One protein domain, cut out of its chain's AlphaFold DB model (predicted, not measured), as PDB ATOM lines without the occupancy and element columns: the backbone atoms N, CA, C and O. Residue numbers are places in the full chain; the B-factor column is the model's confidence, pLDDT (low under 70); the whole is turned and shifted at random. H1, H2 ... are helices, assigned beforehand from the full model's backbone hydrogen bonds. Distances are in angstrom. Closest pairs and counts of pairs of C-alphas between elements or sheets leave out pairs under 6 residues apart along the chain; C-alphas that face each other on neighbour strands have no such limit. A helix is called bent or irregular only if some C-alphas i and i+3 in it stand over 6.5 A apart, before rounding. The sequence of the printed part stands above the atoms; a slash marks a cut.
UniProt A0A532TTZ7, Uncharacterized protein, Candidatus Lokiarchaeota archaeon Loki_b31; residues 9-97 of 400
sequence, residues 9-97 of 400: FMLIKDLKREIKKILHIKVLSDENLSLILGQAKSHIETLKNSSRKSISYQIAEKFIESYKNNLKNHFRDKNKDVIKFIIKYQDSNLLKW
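This is residues 9 to 97 of the 400 residues of an uncharacterized protein of Candidatus Lokiarchaeota archaeon Loki_b31 (UniProt A0A532TTZ7). This is a small bundle in which the last helix, H4, folds back on itself into two arms side by side, H4a and H4b, and H1 runs alongside H4b in the opposite direction. Of the two shorter helices, H2 packs on the end of H4a with residues 70 to 74 and comes close to H1, and H3, set at a steep angle to H2, reaches from H2 to residues 9 to 12 of H1 and stays apart from both arms of H4. The printed part has 89 residues with four named helices, H1 to H4 in that order, and no named strand, and its class is all helix. It is compact, with a radius of gyration of the C-alphas of 12.3 A, and rounded, spanning 34 by 23 by 20 A.

H1, residues 9 to 23, and H4b, residues 77 to 91, touch at a shallow tilt of 4 degrees, opposite ways; their closest C-alphas, of Leu 15 and Val 82, are 6.0 A apart. H2, residues 30 to 36, is close to H1 but not clearly touching, closest at the C-alphas of Lys 16 and Leu 33, 7.1 A. H3, residues 43 to 53, touches H2 at a steep tilt of 50 degrees, closest at the C-alphas of Ser 34 and Ile 44, 5.6 A. H3 only just touches H1, with 3 pairs of C-alphas within 8 A, through residues 9 to 12 of H1 alone; the closest are Phe 9 and Lys 48, 6.9 A. H4a, residues 61 to 74, touches H4b at a shallow tilt of 10 degrees, opposite ways, closest at the C-alphas of Lys 72 and Asn 79, 6.3 A. With residues 70 to 74 alone, H4a only just touches H2, with 3 pairs of C-alphas within 8 A, the closest being Ile 36 and Asn 70, 6.8 A. H1 and H4a are apart, as are H3 and H4a. The helix packing is part aligned, part crossed. Every O i to N i+4 pair is within hydrogen-bond range in H1, H2, H3 and H4a, and 7 of 11 are in H4b.

H1 begins at C-alpha 9, (-52.309, -21.109, -24.787), and is 20.9 A long; H2 is 10.0 A and H3 15.5 A. H4, residues 61 to 91, was assigned as one helix by its hydrogen bonds but is bent: C-alphas 74 and 77 are 9.5 A apart. H4a is 20.0 A long. H4b is 22.3 A long, irregular with C-alphas 78 and 81 7.7 A apart, and ends at C-alpha 91, (-36.773, -18.859, -25.442).

The two C-alphas farthest apart, of Lys 53 and Asp 77, are 36.2 A apart. The printed part has no cut, and its three links between helices are short. Its mean pLDDT is 91.3, and residues 94 to 97 are under 70.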
ATOM      1  N   PHE A   9     -51.402 -19.963 -24.695       95.62
ATOM      2  CA  PHE A   9     -52.309 -21.109 -24.787       95.62
ATOM      3  C   PHE A   9     -51.546 -22.422 -24.922       95.62
ATOM      4  O   PHE A   9     -51.908 -23.401 -24.267       95.62
ATOM      5  N   MET A  10     -50.481 -22.434 -25.729       95.75
ATOM      6  CA  MET A  10     -49.610 -23.599 -25.887       95.75
ATOM      7  C   MET A  10     -48.917 -23.937 -24.566       95.75
ATOM      8  O   MET A  10     -49.008 -25.079 -24.120       95.75
ATOM      9  N   LEU A  11     -48.344 -22.936 -23.885       96.38
ATOM     10  CA  LEU A  11     -47.742 -23.121 -22.564       96.38
ATOM     11  C   LEU A  11     -48.740 -23.714 -21.563       96.38
ATOM     12  O   LEU A  11     -48.444 -24.727 -20.938       96.38
ATOM     13  N   ILE A  12     -49.927 -23.118 -21.413       97.56
ATOM     14  CA  ILE A  12     -50.941 -23.598 -20.459       97.56
ATOM     15  C   ILE A  12     -51.369 -25.030 -20.800       97.56
ATOM     16  O   ILE A  12     -51.487 -25.863 -19.902       97.56
ATOM     17  N   LYS A  13     -51.594 -25.334 -22.082       97.50
ATOM     18  CA  LYS A  13     -51.983 -26.674 -22.540       97.50
ATOM     19  C   LYS A  13     -50.917 -27.714 -22.195       97.50
ATOM     20  O   LYS A  13     -51.258 -28.761 -21.643       97.50
ATOM     21  N   ASP A  14     -49.653 -27.414 -22.480       97.56
ATOM     22  CA  ASP A  14     -48.535 -28.323 -22.229       97.56
ATOM     23  C   ASP A  14     -48.276 -28.504 -20.723       97.56
ATOM     24  O   ASP A  14     -48.140 -29.640 -20.266       97.56
ATOM     25  N   LEU A  15     -48.342 -27.427 -19.928       97.50
ATOM     26  CA  LEU A  15     -48.268 -27.505 -18.462       97.50
ATOM     27  C   LEU A  15     -49.376 -28.393 -17.891       97.50
ATOM     28  O   LEU A  15     -49.099 -29.284 -17.090       97.50
ATOM     29  N   LYS A  16     -50.630 -28.202 -18.327       98.06
ATOM     30  CA  LYS A  16     -51.738 -29.056 -17.888       98.06
ATOM     31  C   LYS A  16     -51.516 -30.512 -18.257       98.06
ATOM     32  O   LYS A  16     -51.818 -31.384 -17.449       98.06
ATOM     33  N   ARG A  17     -51.041 -30.792 -19.472       97.75
ATOM     34  CA  ARG A  17     -50.800 -32.166 -19.922       97.75
ATOM     35  C   ARG A  17     -49.795 -32.864 -19.014       97.75
ATOM     36  O   ARG A  17     -50.107 -33.947 -18.531       97.75
ATOM     37  N   GLU A  18     -48.641 -32.255 -18.762       97.38
ATOM     38  CA  GLU A  18     -47.605 -32.909 -17.959       97.38
ATOM     39  C   GLU A  18     -47.955 -32.985 -16.475       97.38
ATOM     40  O   GLU A  18     -47.772 -34.032 -15.861       97.38
ATOM     41  N   ILE A  19     -48.542 -31.935 -15.897       97.06
ATOM     42  CA  ILE A  19     -48.942 -31.963 -14.484       97.06
ATOM     43  C   ILE A  19     -50.013 -33.034 -14.240       97.06
ATOM     44  O   ILE A  19     -49.952 -33.734 -13.231       97.06
ATOM     45  N   LYS A  20     -50.956 -33.233 -15.174       97.56
ATOM     46  CA  LYS A  20     -51.934 -34.331 -15.084       97.56
ATOM     47  C   LYS A  20     -51.271 -35.706 -15.026       97.56
ATOM     48  O   LYS A  20     -51.726 -36.545 -14.253       97.56
ATOM     49  N   LYS A  21     -50.210 -35.929 -15.813       96.38
ATOM     50  CA  LYS A  21     -49.448 -37.187 -15.777       96.38
ATOM     51  C   LYS A  21     -48.763 -37.380 -14.427       96.38
ATOM     52  O   LYS A  21     -48.869 -38.456 -13.860       96.38
ATOM     53  N   ILE A  22     -48.118 -36.333 -13.902       95.44
ATOM     54  CA  ILE A  22     -47.409 -36.384 -12.611       95.44
ATOM     55  C   ILE A  22     -48.374 -36.657 -11.449       95.44
ATOM     56  O   ILE A  22     -48.035 -37.401 -10.534       95.44
ATOM     57  N   LEU A  23     -49.563 -36.049 -11.480       95.69
ATOM     58  CA  LEU A  23     -50.575 -36.177 -10.429       95.69
ATOM     59  C   LEU A  23     -51.519 -37.377 -10.612       95.69
ATOM     60  O   LEU A  23     -52.353 -37.609  -9.745       95.69
ATOM     61  N   HIS A  24     -51.427 -38.115 -11.723       96.38
ATOM     62  CA  HIS A  24     -52.344 -39.208 -12.076       96.38
ATOM     63  C   HIS A  24     -53.837 -38.809 -12.063       96.38
ATOM     64  O   HIS A  24     -54.703 -39.590 -11.673       96.38
ATOM     65  N   ILE A  25     -54.158 -37.594 -12.525       97.56
ATOM     66  CA  ILE A  25     -55.537 -37.074 -12.579       97.56
ATOM     67  C   ILE A  25     -56.047 -36.938 -14.019       97.56
ATOM     68  O   ILE A  25     -55.307 -36.583 -14.938       97.56
ATOM     69  N   LYS A  26     -57.355 -37.152 -14.222       97.00
ATOM     70  CA  LYS A  26     -57.996 -37.036 -15.547       97.00
ATOM     71  C   LYS A  26     -58.080 -35.586 -16.041       97.00
ATOM     72  O   LYS A  26     -57.833 -35.306 -17.218       97.00
ATOM     73  N   VAL A  27     -58.408 -34.652 -15.147       97.12
ATOM     74  CA  VAL A  27     -58.677 -33.243 -15.475       97.12
ATOM     75  C   VAL A  27     -57.936 -32.325 -14.505       97.12
ATOM     76  O   VAL A  27     -57.945 -32.554 -13.303       97.12
ATOM     77  N   LEU A  28     -57.316 -31.265 -15.036       97.81
ATOM     78  CA  LEU A  28     -56.715 -30.182 -14.255       97.81
ATOM     79  C   LEU A  28     -57.394 -28.861 -14.638       97.81
ATOM     80  O   LEU A  28     -57.267 -28.396 -15.780       97.81
ATOM     81  N   SER A  29     -58.133 -28.267 -13.700       98.12
ATOM     82  CA  SER A  29     -58.810 -26.979 -13.893       98.12
ATOM     83  C   SER A  29     -57.801 -25.825 -14.029       98.12
ATOM     84  O   SER A  29     -56.621 -25.964 -13.702       98.12
ATOM     85  N   ASP A  30     -58.238 -24.688 -14.582       98.25
ATOM     86  CA  ASP A  30     -57.409 -23.469 -14.622       98.25
ATOM     87  C   ASP A  30     -57.115 -22.942 -13.209       98.25
ATOM     88  O   ASP A  30     -56.007 -22.477 -12.942       98.25
ATOM     89  N   GLU A  31     -58.077 -23.081 -12.296       98.25
ATOM     90  CA  GLU A  31     -57.931 -22.737 -10.882       98.25
ATOM     91  C   GLU A  31     -56.824 -23.562 -10.214       98.25
ATOM     92  O   GLU A  31     -55.884 -22.994  -9.657       98.25
ATOM     93  N   ASN A  32     -56.866 -24.891 -10.345       98.12
ATOM     94  CA  ASN A  32     -55.861 -25.766  -9.738       98.12
ATOM     95  C   ASN A  32     -54.476 -25.542 -10.347       98.12
ATOM     96  O   ASN A  32     -53.483 -25.530  -9.623       98.12
ATOM     97  N   LEU A  33     -54.391 -25.303 -11.662       98.19
ATOM     98  CA  LEU A  33     -53.123 -24.913 -12.276       98.19
ATOM     99  C   LEU A  33     -52.610 -23.585 -11.696       98.19
ATOM    100  O   LEU A  33     -51.422 -23.477 -11.409       98.19
ATOM    101  N   SER A  34     -53.480 -22.593 -11.495       97.88
ATOM    102  CA  SER A  34     -53.089 -21.307 -10.900       97.88
ATOM    103  C   SER A  34     -52.498 -21.488  -9.500       97.88
ATOM    104  O   SER A  34     -51.441 -20.928  -9.210       97.88
ATOM    105  N   LEU A  35     -53.131 -22.322  -8.670       97.12
ATOM    106  CA  LEU A  35     -52.670 -22.630  -7.314       97.12
ATOM    107  C   LEU A  35     -51.330 -23.379  -7.307       97.12
ATOM    108  O   LEU A  35     -50.430 -22.995  -6.566       97.12
ATOM    109  N   ILE A  36     -51.146 -24.375  -8.183       97.38
ATOM    110  CA  ILE A  36     -49.867 -25.101  -8.335       97.38
ATOM    111  C   ILE A  36     -48.731 -24.150  -8.742       97.38
ATOM    112  O   ILE A  36     -47.590 -24.295  -8.306       97.38
ATOM    113  N   LEU A  37     -49.034 -23.140  -9.559       96.69
ATOM    114  CA  LEU A  37     -48.084 -22.100  -9.959       96.69
ATOM    115  C   LEU A  37     -47.884 -21.010  -8.885       96.69
ATOM    116  O   LEU A  37     -47.141 -20.046  -9.113       96.69
ATOM    117  N   GLY A  38     -48.526 -21.155  -7.721       95.31
ATOM    118  CA  GLY A  38     -48.491 -20.235  -6.584       95.31
ATOM    119  C   GLY A  38     -49.085 -18.863  -6.894       95.31
ATOM    120  O   GLY A  38     -48.525 -17.849  -6.485       95.31
ATOM    121  N   GLN A  39     -50.167 -18.822  -7.673       97.06
ATOM    122  CA  GLN A  39     -50.892 -17.602  -8.037       97.06
ATOM    123  C   GLN A  39     -52.332 -17.625  -7.506       97.06
ATOM    124  O   GLN A  39     -52.836 -18.656  -7.064       97.06
ATOM    125  N   ALA A  40     -53.017 -16.480  -7.589       95.00
ATOM    126  CA  ALA A  40     -54.445 -16.392  -7.289       95.00
ATOM    127  C   ALA A  40     -55.271 -17.303  -8.217       95.00
ATOM    128  O   ALA A  40     -54.923 -17.488  -9.382       95.00
ATOM    129  N   LYS A  41     -56.399 -17.823  -7.721       97.62
ATOM    130  CA  LYS A  41     -57.281 -18.778  -8.420       97.62
ATOM    131  C   LYS A  41     -57.659 -18.369  -9.854       97.62
ATOM    132  O   LYS A  41     -57.706 -19.210 -10.743       97.62
ATOM    133  N   SER A  42     -57.869 -17.075 -10.092       96.19
ATOM    134  CA  SER A  42     -58.270 -16.504 -11.387       96.19
ATOM    135  C   SER A  42     -57.110 -16.227 -12.353       96.19
ATOM    136  O   SER A  42     -57.319 -15.704 -13.452       96.19
ATOM    137  N   HIS A  43     -55.868 -16.530 -11.970       96.19
ATOM    138  CA  HIS A  43     -54.678 -16.092 -12.696       96.19
ATOM    139  C   HIS A  43     -54.589 -16.666 -14.118       96.19
ATOM    140  O   HIS A  43     -54.414 -15.916 -15.079       96.19
ATOM    141  N   ILE A  44     -54.743 -17.985 -14.281       97.94
ATOM    142  CA  ILE A  44     -54.663 -18.641 -15.600       97.94
ATOM    143  C   ILE A  44     -55.785 -18.174 -16.531       97.94
ATOM    144  O   ILE A  44     -55.551 -17.951 -17.722       97.94
ATOM    145  N   GLU A  45     -56.985 -17.975 -15.997       97.44
ATOM    146  CA  GLU A  45     -58.110 -17.439 -16.756       97.44
ATOM    147  C   GLU A  45     -57.847 -15.996 -17.211       97.44
ATOM    148  O   GLU A  45     -58.036 -15.661 -18.384       97.44
ATOM    149  N   THR A  46     -57.291 -15.165 -16.326       95.19
ATOM    150  CA  THR A  46     -56.874 -13.792 -16.642       95.19
ATOM    151  C   THR A  46     -55.822 -13.761 -17.755       95.19
ATOM    152  O   THR A  46     -55.924 -12.946 -18.678       95.19
ATOM    153  N   LEU A  47     -54.840 -14.670 -17.719       94.81
ATOM    154  CA  LEU A  47     -53.832 -14.800 -18.777       94.81
ATOM    155  C   LEU A  47     -54.460 -15.173 -20.121       94.81
ATOM    156  O   LEU A  47     -54.140 -14.549 -21.134       94.81
ATOM    157  N   LYS A  48     -55.374 -16.153 -20.145       96.69
ATOM    158  CA  LYS A  48     -56.093 -16.530 -21.369       96.69
ATOM    159  C   LYS A  48     -56.883 -15.355 -21.923       96.69
ATOM    160  O   LYS A  48     -56.742 -15.041 -23.098       96.69
ATOM    161  N   ASN A  49     -57.665 -14.673 -21.089       93.75
ATOM    162  CA  ASN A  49     -58.476 -13.531 -21.511       93.75
ATOM    163  C   ASN A  49     -57.618 -12.388 -22.064       93.75
ATOM    164  O   ASN A  49     -57.949 -11.815 -23.100       93.75
ATOM    165  N   SER A  50     -56.479 -12.105 -21.432       89.88
ATOM    166  CA  SER A  50     -55.526 -11.104 -21.923       89.88
ATOM    167  C   SER A  50     -54.902 -11.517 -23.259       89.88
ATOM    168  O   SER A  50     -54.804 -10.702 -24.172       89.88
ATOM    169  N   SER A  51     -54.562 -12.801 -23.410       89.81
ATOM    170  CA  SER A  51     -54.009 -13.345 -24.653       89.81
ATOM    171  C   SER A  51     -55.028 -13.402 -25.794       89.81
ATOM    172  O   SER A  51     -54.625 -13.286 -26.946       89.81
ATOM    173  N   ARG A  52     -56.334 -13.540 -25.506       91.69
ATOM    174  CA  ARG A  52     -57.399 -13.408 -26.523       91.69
ATOM    175  C   ARG A  52     -57.502 -11.976 -27.034       91.69
ATOM    176  O   ARG A  52     -57.684 -11.771 -28.224       91.69
ATOM    177  N   LYS A  53     -57.382 -10.996 -26.131       87.69
ATOM    178  CA  LYS A  53     -57.460  -9.567 -26.468       87.69
ATOM    179  C   LYS A  53     -56.235  -9.078 -27.240       87.69
ATOM    180  O   LYS A  53     -56.349  -8.150 -28.031       87.69
ATOM    181  N   SER A  54     -55.065  -9.669 -27.004       83.81
ATOM    182  CA  SER A  54     -53.840  -9.329 -27.723       83.81
ATOM    183  C   SER A  54     -52.965 -10.559 -27.918       83.81
ATOM    184  O   SER A  54     -52.440 -11.122 -26.959       83.81
ATOM    185  N   ILE A  55     -52.741 -10.931 -29.181       81.62
ATOM    186  CA  ILE A  55     -51.883 -12.068 -29.546       81.62
ATOM    187  C   ILE A  55     -50.416 -11.854 -29.130       81.62
ATOM    188  O   ILE A  55     -49.672 -12.810 -28.944       81.62
ATOM    189  N   SER A  56     -50.028 -10.589 -28.928       79.50
ATOM    190  CA  SER A  56     -48.704 -10.164 -28.454       79.50
ATOM    191  C   SER A  56     -48.596 -10.058 -26.923       79.50
ATOM    192  O   SER A  56     -47.581  -9.581 -26.394       79.50
ATOM    193  N   TYR A  57     -49.655 -10.438 -26.197       83.12
ATOM    194  CA  TYR A  57     -49.640 -10.477 -24.742       83.12
ATOM    195  C   TYR A  57     -48.689 -11.576 -24.259       83.12
ATOM    196  O   TYR A  57     -48.738 -12.719 -24.712       83.12
ATOM    197  N   GLN A  58     -47.817 -11.222 -23.319       87.31
ATOM    198  CA  GLN A  58     -46.776 -12.100 -22.796       87.31
ATOM    199  C   GLN A  58     -46.839 -12.129 -21.273       87.31
ATOM    200  O   GLN A  58     -47.181 -11.138 -20.627       87.31
ATOM    201  N   ILE A  59     -46.493 -13.278 -20.698       88.69
ATOM    202  CA  ILE A  59     -46.387 -13.437 -19.250       88.69
ATOM    203  C   ILE A  59     -45.136 -12.691 -18.793       88.69
ATOM    204  O   ILE A  59     -44.051 -12.910 -19.329       88.69
ATOM    205  N   ALA A  60     -45.277 -11.825 -17.788       82.81
ATOM    206  CA  ALA A  60     -44.129 -11.104 -17.252       82.81
ATOM    207  C   ALA A  60     -43.091 -12.070 -16.657       82.81
ATOM    208  O   ALA A  60     -43.456 -13.026 -15.966       82.81
ATOM    209  N   GLU A  61     -41.802 -11.783 -16.853       80.69
ATOM    210  CA  GLU A  61     -40.692 -12.660 -16.442       80.69
ATOM    211  C   GLU A  61     -40.763 -13.072 -14.959       80.69
ATOM    212  O   GLU A  61     -40.552 -14.235 -14.619       80.69
ATOM    213  N   LYS A  62     -41.172 -12.155 -14.070       81.75
ATOM    214  CA  LYS A  62     -41.351 -12.444 -12.634       81.75
ATOM    215  C   LYS A  62     -42.308 -13.609 -12.361       81.75
ATOM    216  O   LYS A  62     -42.098 -14.371 -11.422       81.75
ATOM    217  N   PHE A  63     -43.375 -13.731 -13.154       89.69
ATOM    218  CA  PHE A  63     -44.353 -14.797 -12.990       89.69
ATOM    219  C   PHE A  63     -43.770 -16.105 -13.497       89.69
ATOM    220  O   PHE A  63     -43.888 -17.113 -12.818       89.69
ATOM    221  N   ILE A  64     -43.056 -16.068 -14.623       93.12
ATOM    222  CA  ILE A  64     -42.337 -17.229 -15.137       93.12
ATOM    223  C   ILE A  64     -41.342 -17.783 -14.104       93.12
ATOM    224  O   ILE A  64     -41.317 -18.989 -13.863       93.12
ATOM    225  N   GLU A  65     -40.571 -16.923 -13.440       87.81
ATOM    226  CA  GLU A  65     -39.635 -17.364 -12.400       87.81
ATOM    227  C   GLU A  65     -40.369 -17.911 -11.163       87.81
ATOM    228  O   GLU A  65     -39.999 -18.955 -10.621       87.81
ATOM    229  N   SER A  66     -41.472 -17.268 -10.762       90.88
ATOM    230  CA  SER A  66     -42.353 -17.790  -9.711       90.88
ATOM    231  C   SER A  66     -42.885 -19.182 -10.055       90.88
ATOM    232  O   SER A  66     -42.914 -20.049  -9.187       90.88
ATOM    233  N   TYR A  67     -43.273 -19.422 -11.310       96.00
ATOM    234  CA  TYR A  67     -43.767 -20.722 -11.761       96.00
ATOM    235  C   TYR A  67     -42.689 -21.786 -11.626       96.00
ATOM    236  O   TYR A  67     -42.957 -22.843 -11.063       96.00
ATOM    237  N   LYS A  68     -41.461 -21.504 -12.081       94.44
ATOM    238  CA  LYS A  68     -40.341 -22.444 -11.943       94.44
ATOM    239  C   LYS A  68     -40.106 -22.832 -10.491       94.44
ATOM    240  O   LYS A  68     -39.959 -24.015 -10.202       94.44
ATOM    241  N   ASN A  69     -40.089 -21.856  -9.586       92.50
ATOM    242  CA  ASN A  69     -39.844 -22.107  -8.167       92.50
ATOM    243  C   ASN A  69     -40.980 -22.910  -7.526       92.50
ATOM    244  O   ASN A  69     -40.717 -23.897  -6.843       92.50
ATOM    245  N   ASN A  70     -42.238 -22.564  -7.806       95.12
ATOM    246  CA  ASN A  70     -43.381 -23.293  -7.254       95.12
ATOM    247  C   ASN A  70     -43.471 -24.730  -7.784       95.12
ATOM    248  O   ASN A  70     -43.712 -25.647  -7.003       95.12
ATOM    249  N   LEU A  71     -43.186 -24.950  -9.071       94.94
ATOM    250  CA  LEU A  71     -43.128 -26.291  -9.662       94.94
ATOM    251  C   LEU A  71     -41.961 -27.119  -9.113       94.94
ATOM    252  O   LEU A  71     -42.118 -28.318  -8.884       94.94
ATOM    253  N   LYS A  72     -40.806 -26.489  -8.863       93.31
ATOM    254  CA  LYS A  72     -39.681 -27.124  -8.160       93.31
ATOM    255  C   LYS A  72     -40.069 -27.578  -6.763       93.31
ATOM    256  O   LYS A  72     -39.811 -28.727  -6.416       93.31
ATOM    257  N   ASN A  73     -40.750 -26.722  -6.015       90.81
ATOM    258  CA  ASN A  73     -41.177 -27.033  -4.658       90.81
ATOM    259  C   ASN A  73     -42.261 -28.123  -4.624       90.81
ATOM    260  O   ASN A  73     -42.176 -29.030  -3.803       90.81
ATOM    261  N   HIS A  74     -43.243 -28.072  -5.533       92.88
ATOM    262  CA  HIS A  74     -44.340 -29.046  -5.583       92.88
ATOM    263  C   HIS A  74     -43.895 -30.436  -6.041       92.88
ATOM    264  O   HIS A  74     -44.333 -31.436  -5.479       92.88
ATOM    265  N   PHE A  75     -43.051 -30.517  -7.073       93.00
ATOM    266  CA  PHE A  75     -42.785 -31.785  -7.761       93.00
ATOM    267  C   PHE A  75     -41.365 -32.324  -7.574       93.00
ATOM    268  O   PHE A  75     -41.093 -33.442  -8.018       93.00
ATOM    269  N   ARG A  76     -40.466 -31.573  -6.920       89.44
ATOM    270  CA  ARG A  76     -39.053 -31.943  -6.718       89.44
ATOM    271  C   ARG A  76     -38.431 -32.438  -8.033       89.44
ATOM    272  O   ARG A  76     -38.480 -31.719  -9.028       89.44
ATOM    273  N   ASP A  77     -37.920 -33.666  -8.077       85.25
ATOM    274  CA  ASP A  77     -37.237 -34.233  -9.246       85.25
ATOM    275  C   ASP A  77     -38.168 -34.572 -10.421       85.25
ATOM    276  O   ASP A  77     -37.713 -34.668 -11.562       85.25
ATOM    277  N   LYS A  78     -39.483 -34.693 -10.189       84.50
ATOM    278  CA  LYS A  78     -40.476 -35.029 -11.228       84.50
ATOM    279  C   LYS A  78     -40.840 -33.843 -12.136       84.50
ATOM    280  O   LYS A  78     -41.732 -33.955 -12.968       84.50
ATOM    281  N   ASN A  79     -40.182 -32.691 -11.990       84.69
ATOM    282  CA  ASN A  79     -40.548 -31.459 -12.694       84.69
ATOM    283  C   ASN A  79     -39.845 -31.233 -14.042       84.69
ATOM    284  O   ASN A  79     -40.189 -30.260 -14.716       84.69
ATOM    285  N   LYS A  80     -38.853 -32.059 -14.417       86.81
ATOM    286  CA  LYS A  80     -37.931 -31.752 -15.529       86.81
ATOM    287  C   LYS A  80     -38.681 -31.423 -16.822       86.81
ATOM    288  O   LYS A  80     -38.407 -30.400 -17.452       86.81
ATOM    289  N   ASP A  81     -39.693 -32.222 -17.149       88.56
ATOM    290  CA  ASP A  81     -40.509 -32.030 -18.350       88.56
ATOM    291  C   ASP A  81     -41.411 -30.794 -18.264       88.56
ATOM    292  O   ASP A  81     -41.555 -30.061 -19.239       88.56
ATOM    293  N   VAL A  82     -41.962 -30.491 -17.085       92.50
ATOM    294  CA  VAL A  82     -42.797 -29.297 -16.874       92.50
ATOM    295  C   VAL A  82     -41.964 -28.020 -17.028       92.50
ATOM    296  O   VAL A  82     -42.378 -27.066 -17.689       92.50
ATOM    297  N   ILE A  83     -40.756 -28.012 -16.458       92.50
ATOM    298  CA  ILE A  83     -39.826 -26.882 -16.536       92.50
ATOM    299  C   ILE A  83     -39.362 -26.647 -17.977       92.50
ATOM    300  O   ILE A  83     -39.233 -25.491 -18.383       92.50
ATOM    301  N   LYS A  84     -39.188 -27.706 -18.781       94.81
ATOM    302  CA  LYS A  84     -38.842 -27.595 -20.206       94.81
ATOM    303  C   LYS A  84     -39.843 -26.735 -20.983       94.81
ATOM    304  O   LYS A  84     -39.426 -25.941 -21.821       94.81
ATOM    305  N   PHE A  85     -41.143 -26.831 -20.693       95.81
ATOM    306  CA  PHE A  85     -42.155 -25.998 -21.360       95.81
ATOM    307  C   PHE A  85     -42.092 -24.533 -20.942       95.81
ATOM    308  O   PHE A  85     -42.330 -23.656 -21.773       95.81
ATOM    309  N   ILE A  86     -41.732 -24.257 -19.687       93.88
ATOM    310  CA  ILE A  86     -41.472 -22.889 -19.244       93.88
ATOM    311  C   ILE A  86     -40.263 -22.320 -19.984       93.88
ATOM    312  O   ILE A  86     -40.369 -21.231 -20.536       93.88
ATOM    313  N   ILE A  87     -39.151 -23.058 -20.035       89.62
ATOM    314  CA  ILE A  87     -37.936 -22.640 -20.752       89.62
ATOM    315  C   ILE A  87     -38.257 -22.388 -22.228       89.62
ATOM    316  O   ILE A  87     -38.006 -21.297 -22.723       89.62
ATOM    317  N   LYS A  88     -38.952 -23.323 -22.889       93.06
ATOM    318  CA  LYS A  88     -39.407 -23.163 -24.277       93.06
ATOM    319  C   LYS A  88     -40.224 -21.884 -24.485       93.06
ATOM    320  O   LYS A  88     -40.054 -21.213 -25.501       93.06
ATOM    321  N   TYR A  89     -41.107 -21.536 -23.543       92.50
ATOM    322  CA  TYR A  89     -41.851 -20.277 -23.599       92.50
ATOM    323  C   TYR A  89     -40.949 -19.056 -23.466       92.50
ATOM    324  O   TYR A  89     -41.142 -18.106 -24.215       92.50
ATOM    325  N   GLN A  90     -39.962 -19.077 -22.573       86.44
ATOM    326  CA  GLN A  90     -39.004 -17.979 -22.447       86.44
ATOM    327  C   GLN A  90     -38.148 -17.815 -23.700       86.44
ATOM    328  O   GLN A  90     -38.019 -16.707 -24.197       86.44
ATOM    329  N   ASP A  91     -37.630 -18.909 -24.253       83.50
ATOM    330  CA  ASP A  91     -36.773 -18.859 -25.442       83.50
ATOM    331  C   ASP A  91     -37.547 -18.376 -26.680       83.50
ATOM    332  O   ASP A  91     -36.993 -17.727 -27.563       83.50
ATOM    333  N   SER A  92     -38.853 -18.660 -26.731       84.25
ATOM    334  CA  SER A  92     -39.730 -18.264 -27.841       84.25
ATOM    335  C   SER A  92     -40.333 -16.864 -27.692       84.25
ATOM    336  O   SER A  92     -41.013 -16.401 -28.610       84.25
ATOM    337  N   ASN A  93     -40.166 -16.203 -26.543       80.06
ATOM    338  CA  ASN A  93     -40.797 -14.917 -26.258       80.06
ATOM    339  C   ASN A  93     -39.804 -13.956 -25.608       80.06
ATOM    340  O   ASN A  93     -39.265 -14.231 -24.543       80.06
ATOM    341  N   LEU A  94     -39.669 -12.755 -26.172       67.00
ATOM    342  CA  LEU A  94     -39.030 -11.635 -25.480       67.00
ATOM    343  C   LEU A  94     -39.897 -11.243 -24.277       67.00
ATOM    344  O   LEU A  94     -40.829 -10.457 -24.421       67.00
ATOM    345  N   LEU A  95     -39.653 -11.850 -23.113       62.78
ATOM    346  CA  LEU A  95     -40.471 -11.643 -21.920       62.78
ATOM    347  C   LEU A  95     -40.514 -10.150 -21.578       62.78
ATOM    348  O   LEU A  95     -39.492  -9.527 -21.294       62.78
ATOM    349  N   LYS A  96     -41.719  -9.576 -21.595       55.50
ATOM    350  CA  LYS A  96     -41.938  -8.197 -21.161       55.50
ATOM    351  C   LYS A  96     -41.720  -8.108 -19.654       55.50
ATOM    352  O   LYS A  96     -42.196  -8.948 -18.884       55.50
ATOM    353  N   TRP A  97     -41.021  -7.066 -19.227       53.47
ATOM    354  CA  TRP A  97     -40.908  -6.734 -17.814       53.47
ATOM    355  C   TRP A  97     -42.305  -6.367 -17.271       53.47
ATOM    356  O   TRP A  97     -43.261  -6.185 -18.030       53.47
TER     357      TRP A  97